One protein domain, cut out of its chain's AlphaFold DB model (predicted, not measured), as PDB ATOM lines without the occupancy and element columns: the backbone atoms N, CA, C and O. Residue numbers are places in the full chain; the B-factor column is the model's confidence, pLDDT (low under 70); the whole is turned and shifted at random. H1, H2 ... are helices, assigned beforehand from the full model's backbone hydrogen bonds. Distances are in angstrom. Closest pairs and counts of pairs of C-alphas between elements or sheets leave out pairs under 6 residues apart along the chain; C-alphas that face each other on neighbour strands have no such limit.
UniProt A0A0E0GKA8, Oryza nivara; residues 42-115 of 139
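What this domain is: This is residues 42 to 115 of the 139 residues of a protein of Oryza nivara (UniProt A0A0E0GKA8). Three helices make a small, open group, in which H4 packs crosswise on H2 and H1 is near the beginnings of both, while beyond H2 the chain swings out in a wide loop that holds the tiny H3 and comes back to H4. Of this loop, residues 69 to 82 stick out, among them the last residues of H2 and the first of H3. The 74 printed residues hold four named helices, in the order H1, H2, H3, H4, and no named strand; the class is all helix. The whole is only just loose, close to compact, with a radius of gyration of the C-alphas of 13.6 A, and is elongated, spanning 40 by 24 by 21 A.

Where its parts are: H1 takes residues 42 to 50, 12.1 A long, from C-alpha 42 at (264.086, 298.745, 211.860). H2 takes residues 58 to 71, 20.4 A long, from C-alpha 58 at (255.550, 295.617, 215.411). H3 takes residues 80 to 83, 6.0 A long. H4 takes residues 98 to 107, 14.3 A long, to C-alpha 107 at (265.098, 284.097, 214.622).

How they stand to each other: H1 and H2 are close but not clearly touching, the C-alphas of Leu 43 and Arg 58 being closest at 6.9 A, with a steep tilt of 67 degrees, opposite ways. H1 and H4 are close but not clearly touching, closest at the C-alphas of Leu 42 and Leu 101, 7.2 A; they run the same way at a shallow tilt of 35.0 degrees, only just short of steep. H2 and H4 touch, closest at the C-alphas of Ala 65 and Val 100, 5.8 A, and are only just about perpendicular at 71 degrees. H3 is apart from H1, H2 and H4. In H1, H2 and H4 every O i to N i+4 pair is within hydrogen-bond range; H3 is too short for such a pair, and its 1 pair of O i to N i+3 is not within range.

The domain as a whole: The C-alphas farthest apart are those of Gln 51 and Glu 76, at 40.9 A. The printed part has no cut. The link from H3 to H4, residues 84 to 97, is long; those from H1 to H2 and H2 to H3 are short. The mean pLDDT of the printed part is 75.2, and residues 69 to 94 are under 70.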
ATOM      1  N   LEU A  42     263.653 300.142 211.794       91.69
ATOM      2  CA  LEU A  42     264.086 298.745 211.860       91.69
ATOM      3  C   LEU A  42     263.040 297.789 211.270       91.69
ATOM      4  O   LEU A  42     263.403 296.914 210.492       91.69
ATOM      5  N   LEU A  43     261.756 297.982 211.593       93.62
ATOM      6  CA  LEU A  43     260.655 297.165 211.068       93.62
ATOM      7  C   LEU A  43     260.648 297.179 209.538       93.62
ATOM      8  O   LEU A  43     260.716 296.136 208.892       93.62
ATOM      9  N   HIS A  44     260.626 298.381 208.964       93.75
ATOM     10  CA  HIS A  44     260.571 298.546 207.516       93.75
ATOM     11  C   HIS A  44     261.875 298.101 206.842       93.75
ATOM     12  O   HIS A  44     261.841 297.530 205.755       93.75
ATOM     13  N   ALA A  45     263.032 298.308 207.480       94.19
ATOM     14  CA  ALA A  45     264.312 297.815 206.978       94.19
ATOM     15  C   ALA A  45     264.354 296.281 206.928       94.19
ATOM     16  O   ALA A  45     264.811 295.722 205.933       94.19
ATOM     17  N   LEU A  46     263.846 295.602 207.960       94.44
ATOM     18  CA  LEU A  46     263.781 294.145 208.011       94.44
ATOM     19  C   LEU A  46     262.814 293.576 206.967       94.44
ATOM     20  O   LEU A  46     263.190 292.659 206.240       94.44
ATOM     21  N   ASN A  47     261.617 294.144 206.816       95.44
ATOM     22  CA  ASN A  47     260.663 293.707 205.787       95.44
ATOM     23  C   ASN A  47     261.221 293.910 204.372       95.44
ATOM     24  O   ASN A  47     261.140 293.019 203.524       95.44
ATOM     25  N   ASN A  48     261.880 295.047 204.136       95.12
ATOM     26  CA  ASN A  48     262.592 295.310 202.887       95.12
ATOM     27  C   ASN A  48     263.723 294.310 202.646       95.12
ATOM     28  O   ASN A  48     263.880 293.823 201.530       95.12
ATOM     29  N   LEU A  49     264.495 293.974 203.678       94.44
ATOM     30  CA  LEU A  49     265.574 292.995 203.581       94.44
ATOM     31  C   LEU A  49     265.049 291.592 203.249       94.44
ATOM     32  O   LEU A  49     265.661 290.884 202.453       94.44
ATOM     33  N   MET A  50     263.917 291.202 203.838       93.44
ATOM     34  CA  MET A  50     263.281 289.907 203.590       93.44
ATOM     35  C   MET A  50     262.533 289.849 202.256       93.44
ATOM     36  O   MET A  50     262.187 288.758 201.811       93.44
ATOM     37  N   GLN A  51     262.333 290.998 201.599       94.31
ATOM     38  CA  GLN A  51     261.567 291.121 200.358       94.31
ATOM     39  C   GLN A  51     260.133 290.575 200.488       94.31
ATOM     40  O   GLN A  51     259.558 290.062 199.530       94.31
ATOM     41  N   GLU A  52     259.546 290.705 201.677       93.38
ATOM     42  CA  GLU A  52     258.246 290.138 202.022       93.38
ATOM     43  C   GLU A  52     257.459 291.110 202.904       93.38
ATOM     44  O   GLU A  52     257.991 291.714 203.841       93.38
ATOM     45  N   LYS A  53     256.165 291.253 202.601       91.75
ATOM     46  CA  LYS A  53     255.269 292.114 203.367       91.75
ATOM     47  C   LYS A  53     254.971 291.484 204.720       91.75
ATOM     48  O   LYS A  53     254.581 290.328 204.773       91.75
ATOM     49  N   GLU A  54     255.105 292.273 205.785       91.25
ATOM     50  CA  GLU A  54     254.802 291.833 207.156       91.25
ATOM     51  C   GLU A  54     255.642 290.618 207.592       91.25
ATOM     52  O   GLU A  54     255.232 289.867 208.472       91.25
ATOM     53  N   SER A  55     256.842 290.445 207.008       93.50
ATOM     54  CA  SER A  55     257.782 289.400 207.433       93.50
ATOM     55  C   SER A  55     258.130 289.560 208.911       93.50
ATOM     56  O   SER A  55     258.205 288.570 209.622       93.50
ATOM     57  N   PHE A  56     258.260 290.800 209.379       93.88
ATOM     58  CA  PHE A  56     258.276 291.178 210.783       93.88
ATOM     59  C   PHE A  56     257.100 292.098 211.084       93.88
ATOM     60  O   PHE A  56     256.708 292.942 210.268       93.88
ATOM     61  N   THR A  57     256.567 291.968 212.296       93.44
ATOM     62  CA  THR A  57     255.499 292.836 212.803       93.44
ATOM     63  C   THR A  57     255.984 293.677 213.974       93.44
ATOM     64  O   THR A  57     256.945 293.339 214.666       93.44
ATOM     65  N   ARG A  58     255.285 294.785 214.234       90.56
ATOM     66  CA  ARG A  58     255.550 295.617 215.411       90.56
ATOM     67  C   ARG A  58     255.470 294.803 216.707       90.56
ATOM     68  O   ARG A  58     256.369 294.905 217.525       90.56
ATOM     69  N   ALA A  59     254.434 293.978 216.858       90.56
ATOM     70  CA  ALA A  59     254.241 293.161 218.056       90.56
ATOM     71  C   ALA A  59     255.395 292.168 218.281       90.56
ATOM     72  O   ALA A  59     255.813 291.956 219.415       90.56
ATOM     73  N   GLU A  60     255.936 291.595 217.203       91.50
ATOM     74  CA  GLU A  60     257.099 290.703 217.264       91.50
ATOM     75  C   GLU A  60     258.354 291.448 217.741       91.50
ATOM     76  O   GLU A  60     259.023 290.992 218.668       91.50
ATOM     77  N   LEU A  61     258.647 292.624 217.172       89.75
ATOM     78  CA  LEU A  61     259.803 293.432 217.582       89.75
ATOM     79  C   LEU A  61     259.658 293.992 219.006       89.75
ATOM     80  O   LEU A  61     260.634 293.993 219.756       89.75
ATOM     81  N   ASP A  62     258.452 294.403 219.405       87.44
ATOM     82  CA  ASP A  62     258.141 294.831 220.775       87.44
ATOM     83  C   ASP A  62     258.350 293.675 221.775       87.44
ATOM     84  O   ASP A  62     258.922 293.875 222.850       87.44
ATOM     85  N   GLY A  63     257.965 292.447 221.405       87.88
ATOM     86  CA  GLY A  63     258.205 291.244 222.207       87.88
ATOM     87  C   GLY A  63     259.693 290.914 222.362       87.88
ATOM     88  O   GLY A  63     260.153 290.630 223.470       87.88
ATOM     89  N   ILE A  64     260.470 291.012 221.277       86.88
ATOM     90  CA  ILE A  64     261.931 290.835 221.312       86.88
ATOM     91  C   ILE A  64     262.578 291.885 222.225       86.88
ATOM     92  O   ILE A  64     263.382 291.536 223.091       86.88
ATOM     93  N   ALA A  65     262.198 293.157 222.081       83.88
ATOM     94  CA  ALA A  65     262.707 294.242 222.915       83.88
ATOM     95  C   ALA A  65     262.384 294.024 224.404       83.88
ATOM     96  O   ALA A  65     263.248 294.219 225.259       83.88
ATOM     97  N   GLY A  66     261.167 293.571 224.718       77.44
ATOM     98  CA  GLY A  66     260.758 293.233 226.082       77.44
ATOM     99  C   GLY A  66     261.603 292.119 226.707       77.44
ATOM    100  O   GLY A  66     262.044 292.251 227.848       77.44
ATOM    101  N   ASN A  67     261.892 291.056 225.950       79.44
ATOM    102  CA  ASN A  67     262.716 289.941 226.426       79.44
ATOM    103  C   ASN A  67     264.168 290.362 226.694       79.44
ATOM    104  O   ASN A  67     264.752 289.966 227.700       79.44
ATOM    105  N   LEU A  68     264.748 291.207 225.837       74.19
ATOM    106  CA  LEU A  68     266.119 291.698 226.014       74.19
ATOM    107  C   LEU A  68     266.280 292.542 227.285       74.19
ATOM    108  O   LEU A  68     267.277 292.404 227.991       74.19
ATOM    109  N   VAL A  69     265.272 293.346 227.640       66.44
ATOM    110  CA  VAL A  69     265.255 294.110 228.902       66.44
ATOM    111  C   VAL A  69     265.304 293.192 230.130       66.44
ATOM    112  O   VAL A  69     265.904 293.548 231.143       66.44
ATOM    113  N   GLN A  70     264.700 292.005 230.062       60.94
ATOM    114  CA  GLN A  70     264.700 291.055 231.178       60.94
ATOM    115  C   GLN A  70     266.042 290.337 231.359       60.94
ATOM    116  O   GLN A  70     266.339 289.896 232.471       60.94
ATOM    117  N   ILE A  71     266.843 290.216 230.301       57.97
ATOM    118  CA  ILE A  71     268.107 289.465 230.299       57.97
ATOM    119  C   ILE A  71     269.296 290.351 230.703       57.97
ATOM    120  O   ILE A  71     270.322 289.823 231.123       57.97
ATOM    121  N   ASP A  72     269.162 291.679 230.639       56.34
ATOM    122  CA  ASP A  72     270.219 292.609 231.047       56.34
ATOM    123  C   ASP A  72     270.552 292.439 232.548       56.34
ATOM    124  O   ASP A  72     269.668 292.623 233.386       56.34
ATOM    125  N   PRO A  73     271.789 292.065 232.922       50.38
ATOM    126  CA  PRO A  73     272.203 291.908 234.315       50.38
ATOM    127  C   PRO A  73     272.473 293.244 235.033       50.38
ATOM    128  O   PRO A  73     272.649 293.247 236.247       50.38
ATOM    129  N   ASN A  74     272.474 294.387 234.337       52.62
ATOM    130  CA  ASN A  74     272.757 295.710 234.909       52.62
ATOM    131  C   ASN A  74     271.489 296.400 235.471       52.62
ATOM    132  O   ASN A  74     271.255 297.596 235.272       52.62
ATOM    133  N   LYS A  75     270.625 295.629 236.150       52.62
ATOM    134  CA  LYS A  75     269.293 296.055 236.641       52.62
ATOM    135  C   LYS A  75     269.320 297.018 237.830       52.62
ATOM    136  O   LYS A  75     268.271 297.535 238.204       52.62
ATOM    137  N   GLU A  76     270.490 297.290 238.393       47.28
ATOM    138  CA  GLU A  76     270.663 297.970 239.686       47.28
ATOM    139  C   GLU A  76     270.190 299.442 239.723       47.28
ATOM    140  O   GLU A  76     270.133 300.036 240.793       47.28
ATOM    141  N   HIS A  77     269.805 300.056 238.594       43.66
ATOM    142  CA  HIS A  77     269.399 301.475 238.550       43.66
ATOM    143  C   HIS A  77     268.005 301.731 237.947       43.66
ATOM    144  O   HIS A  77     267.705 302.837 237.490       43.66
ATOM    145  N   TRP A  78     267.125 300.729 237.940       45.72
ATOM    146  CA  TRP A  78     265.767 300.884 237.413       45.72
ATOM    147  C   TRP A  78     264.869 301.715 238.344       45.72
ATOM    148  O   TRP A  78     264.332 301.214 239.329       45.72
ATOM    149  N   THR A  79     264.649 302.988 238.000       50.75
ATOM    150  CA  THR A  79     263.576 303.797 238.600       50.75
ATOM    151  C   THR A  79     262.286 303.674 237.776       50.75
ATOM    152  O   THR A  79     262.356 303.594 236.546       50.75
ATOM    153  N   PRO A  80     261.089 303.718 238.395       48.84
ATOM    154  CA  PRO A  80     259.812 303.668 237.671       48.84
ATOM    155  C   PRO A  80     259.658 304.788 236.620       48.84
ATOM    156  O   PRO A  80     258.945 304.627 235.634       48.84
ATOM    157  N   MET A  81     260.378 305.903 236.788       50.78
ATOM    158  CA  MET A  81     260.412 307.034 235.853       50.78
ATOM    159  C   MET A  81     261.314 306.794 234.625       50.78
ATOM    160  O   MET A  81     261.131 307.449 233.596       50.78
ATOM    161  N   SER A  82     262.240 305.825 234.674       51.53
ATOM    162  CA  SER A  82     263.079 305.426 233.529       51.53
ATOM    163  C   SER A  82     262.321 304.646 232.446       51.53
ATOM    164  O   SER A  82     262.859 304.452 231.360       51.53
ATOM    165  N   LEU A  83     261.074 304.224 232.699       51.16
ATOM    166  CA  LEU A  83     260.172 303.685 231.669       51.16
ATOM    167  C   LEU A  83     259.605 304.773 230.748       51.16
ATOM    168  O   LEU A  83     259.307 304.496 229.590       51.16
ATOM    169  N   ILE A  84     259.452 305.997 231.262       48.03
ATOM    170  CA  ILE A  84     258.792 307.114 230.566       48.03
ATOM    171  C   ILE A  84     259.832 308.037 229.915       48.03
ATOM    172  O   ILE A  84     259.597 308.574 228.836       48.03
ATOM    173  N   PHE A  85     261.012 308.177 230.526       44.09
ATOM    174  CA  PHE A  85     262.092 309.031 230.036       44.09
ATOM    175  C   PHE A  85     263.388 308.236 229.858       44.09
ATOM    176  O   PHE A  85     264.358 308.425 230.588       44.09
ATOM    177  N   LYS A  86     263.435 307.348 228.859       51.91
ATOM    178  CA  LYS A  86     264.718 306.979 228.248       51.91
ATOM    179  C   LYS A  86     265.015 307.997 227.149       51.91
ATOM    180  O   LYS A  86     264.290 308.005 226.155       51.91
ATOM    181  N   PRO A  87     266.100 308.788 227.242       50.03
ATOM    182  CA  PRO A  87     266.496 309.697 226.165       50.03
ATOM    183  C   PRO A  87     266.779 308.983 224.825       50.03
ATOM    184  O   PRO A  87     266.905 309.645 223.799       50.03
ATOM    185  N   HIS A  88     266.853 307.639 224.806       46.00
ATOM    186  CA  HIS A  88     267.270 306.852 223.637       46.00
ATOM    187  C   HIS A  88     266.495 305.543 223.379       46.00
ATOM    188  O   HIS A  88     266.925 304.761 222.538       46.00
ATOM    189  N   HIS A  89     265.365 305.270 224.042       49.56
ATOM    190  CA  HIS A  89     264.543 304.098 223.698       49.56
ATOM    191  C   HIS A  89     263.072 304.387 223.965       49.56
ATOM    192  O   HIS A  89     262.612 304.356 225.104       49.56
ATOM    193  N   ASN A  90     262.343 304.690 222.896       49.66
ATOM    194  CA  ASN A  90     260.907 304.878 222.938       49.66
ATOM    195  C   ASN A  90     260.280 303.715 222.164       49.66
ATOM    196  O   ASN A  90     260.008 303.811 220.967       49.66
ATOM    197  N   VAL A  91     260.089 302.590 222.862       52.03
ATOM    198  CA  VAL A  91     259.371 301.396 222.358       52.03
ATOM    199  C   VAL A  91     258.004 301.800 221.794       52.03
ATOM    200  O   VAL A  91     257.507 301.244 220.823       52.03
ATOM    201  N   PHE A  92     257.429 302.877 222.330       49.00
ATOM    202  CA  PHE A  92     256.179 303.430 221.842       49.00
ATOM    203  C   PHE A  92     256.250 303.997 220.407       49.00
ATOM    204  O   PHE A  92     255.258 303.902 219.680       49.00
ATOM    205  N   THR A  93     257.393 304.535 219.956       58.34
ATOM    206  CA  THR A  93     257.549 305.110 218.600       58.34
ATOM    207  C   THR A  93     258.287 304.215 217.602       58.34
ATOM    208  O   THR A  93     258.263 304.534 216.412       58.34
ATOM    209  N   GLY A  94     258.892 303.102 218.038       63.50
ATOM    210  CA  GLY A  94     259.562 302.140 217.149       63.50
ATOM    211  C   GLY A  94     261.076 302.294 217.011       63.50
ATOM    212  O   GLY A  94     261.657 301.727 216.087       63.50
ATOM    213  N   ASN A  95     261.715 303.053 217.905       78.62
ATOM    214  CA  ASN A  95     263.170 303.213 217.935       78.62
ATOM    215  C   ASN A  95     263.840 302.006 218.620       78.62
ATOM    216  O   ASN A  95     264.156 302.066 219.808       78.62
ATOM    217  N   TYR A  96     263.985 300.909 217.879       82.62
ATOM    218  CA  TYR A  96     264.598 299.665 218.349       82.62
ATOM    219  C   TYR A  96     266.131 299.709 218.277       82.62
ATOM    220  O   TYR A  96     266.701 300.287 217.348       82.62
ATOM    221  N   ASP A  97     266.801 299.058 219.230       80.81
ATOM    222  CA  ASP A  97     268.262 298.976 219.279       80.81
ATOM    223  C   ASP A  97     268.858 297.877 218.366       80.81
ATOM    224  O   ASP A  97     268.162 297.100 217.705       80.81
ATOM    225  N   VAL A  98     270.193 297.806 218.331       81.88
ATOM    226  CA  VAL A  98     270.928 296.801 217.547       81.88
ATOM    227  C   VAL A  98     270.752 295.372 218.078       81.88
ATOM    228  O   VAL A  98     270.863 294.429 217.301       81.88
ATOM    229  N   ASN A  99     270.449 295.185 219.365       84.06
ATOM    230  CA  ASN A  99     270.214 293.858 219.932       84.06
ATOM    231  C   ASN A  99     268.892 293.286 219.412       84.06
ATOM    232  O   ASN A  99     268.854 292.124 219.015       84.06
ATOM    233  N   VAL A 100     267.847 294.116 219.298       86.69
ATOM    234  CA  VAL A 100     266.578 293.730 218.658       86.69
ATOM    235  C   VAL A 100     266.818 293.295 217.211       86.69
ATOM    236  O   VAL A 100     266.307 292.257 216.795       86.69
ATOM    237  N   LEU A 101     267.643 294.031 216.453       89.31
ATOM    238  CA  LEU A 101     268.045 293.645 215.092       89.31
ATOM    239  C   LEU A 101     268.754 292.280 215.064       89.31
ATOM    240  O   LEU A 101     268.445 291.448 214.211       89.31
ATOM    241  N   ILE A 102     269.707 292.055 215.973       85.94
ATOM    242  CA  ILE A 102     270.469 290.803 216.056       85.94
ATOM    243  C   ILE A 102     269.532 289.627 216.333       85.94
ATOM    244  O   ILE A 102     269.501 288.679 215.548       85.94
ATOM    245  N   THR A 103     268.718 289.716 217.386       87.94
ATOM    246  CA  THR A 103     267.793 288.648 217.778       87.94
ATOM    247  C   THR A 103     266.736 288.383 216.702       87.94
ATOM    248  O   THR A 103     266.433 287.226 216.410       87.94
ATOM    249  N   ALA A 104     266.214 289.426 216.046       90.62
ATOM    250  CA  ALA A 104     265.262 289.279 214.942       90.62
ATOM    251  C   ALA A 104     265.864 288.511 213.750       90.62
ATOM    252  O   ALA A 104     265.214 287.649 213.155       90.62
ATOM    253  N   LEU A 105     267.125 288.783 213.405       91.06
ATOM    254  CA  LEU A 105     267.809 288.083 212.316       91.06
ATOM    255  C   LEU A 105     268.191 286.649 212.684       91.06
ATOM    256  O   LEU A 105     268.059 285.752 211.847       91.06
ATOM    257  N   GLU A 106     268.590 286.411 213.930       88.31
ATOM    258  CA  GLU A 106     268.833 285.066 214.453       88.31
ATOM    259  C   GLU A 106     267.561 284.207 214.413       88.31
ATOM    260  O   GLU A 106     267.622 283.062 213.957       88.31
ATOM    261  N   ALA A 107     266.393 284.774 214.744       87.75
ATOM    262  CA  ALA A 107     265.098 284.097 214.622       87.75
ATOM    263  C   ALA A 107     264.788 283.656 213.176       87.75
ATOM    264  O   ALA A 107     264.145 282.630 212.951       87.75
ATOM    265  N   ARG A 108     265.307 284.381 212.176       90.38
ATOM    266  CA  ARG A 108     265.212 284.028 210.746       90.38
ATOM    267  C   ARG A 108     266.432 283.275 210.210       90.38
ATOM    268  O   ARG A 108     266.578 283.138 208.994       90.38
ATOM    269  N   LYS A 109     267.301 282.764 211.092       89.38
ATOM    270  CA  LYS A 109     268.534 282.026 210.756       89.38
ATOM    271  C   LYS A 109     269.461 282.807 209.812       89.38
ATOM    272  O   LYS A 109     270.155 282.227 208.976       89.38
ATOM    273  N   LYS A 110     269.464 284.138 209.917       87.44
ATOM    274  CA  LYS A 110     270.356 285.029 209.170       87.44
ATOM    275  C   LYS A 110     271.534 285.414 210.058       87.44
ATOM    276  O   LYS A 110     271.364 285.751 211.223       87.44
ATOM    277  N   LYS A 111     272.744 285.380 209.496       82.75
ATOM    278  CA  LYS A 111     273.967 285.762 210.208       82.75
ATOM    279  C   LYS A 111     274.323 287.213 209.913       82.75
ATOM    280  O   LYS A 111     274.487 287.587 208.753       82.75
ATOM    281  N   LEU A 112     274.514 287.999 210.965       81.56
ATOM    282  CA  LEU A 112     275.074 289.341 210.865       81.56
ATOM    283  C   LEU A 112     276.599 289.284 210.797       81.56
ATOM    284  O   LEU A 112     277.251 288.611 211.596       81.56
ATOM    285  N   ASN A 113     277.169 290.021 209.847       82.00
ATOM    286  CA  ASN A 113     278.607 290.219 209.748       82.00
ATOM    287  C   ASN A 113     278.923 291.704 209.912       82.00
ATOM    288  O   ASN A 113     278.824 292.476 208.956       82.00
ATOM    289  N   CYS A 114     279.294 292.106 211.125       73.88
ATOM    290  CA  CYS A 114     279.766 293.460 211.361       73.88
ATOM    291  C   CYS A 114     281.116 293.678 210.684       73.88
ATOM    292  O   CYS A 114     282.063 292.929 210.936       73.88
ATOM    293  N   ARG A 115     281.252 294.761 209.920       77.81
ATOM    294  CA  ARG A 115     282.573 295.215 209.487       77.81
ATOM    295  C   ARG A 115     283.115 296.250 210.471       77.81
ATOM    296  O   ARG A 115     282.423 297.237 210.722       77.81
TER     297      ARG A 115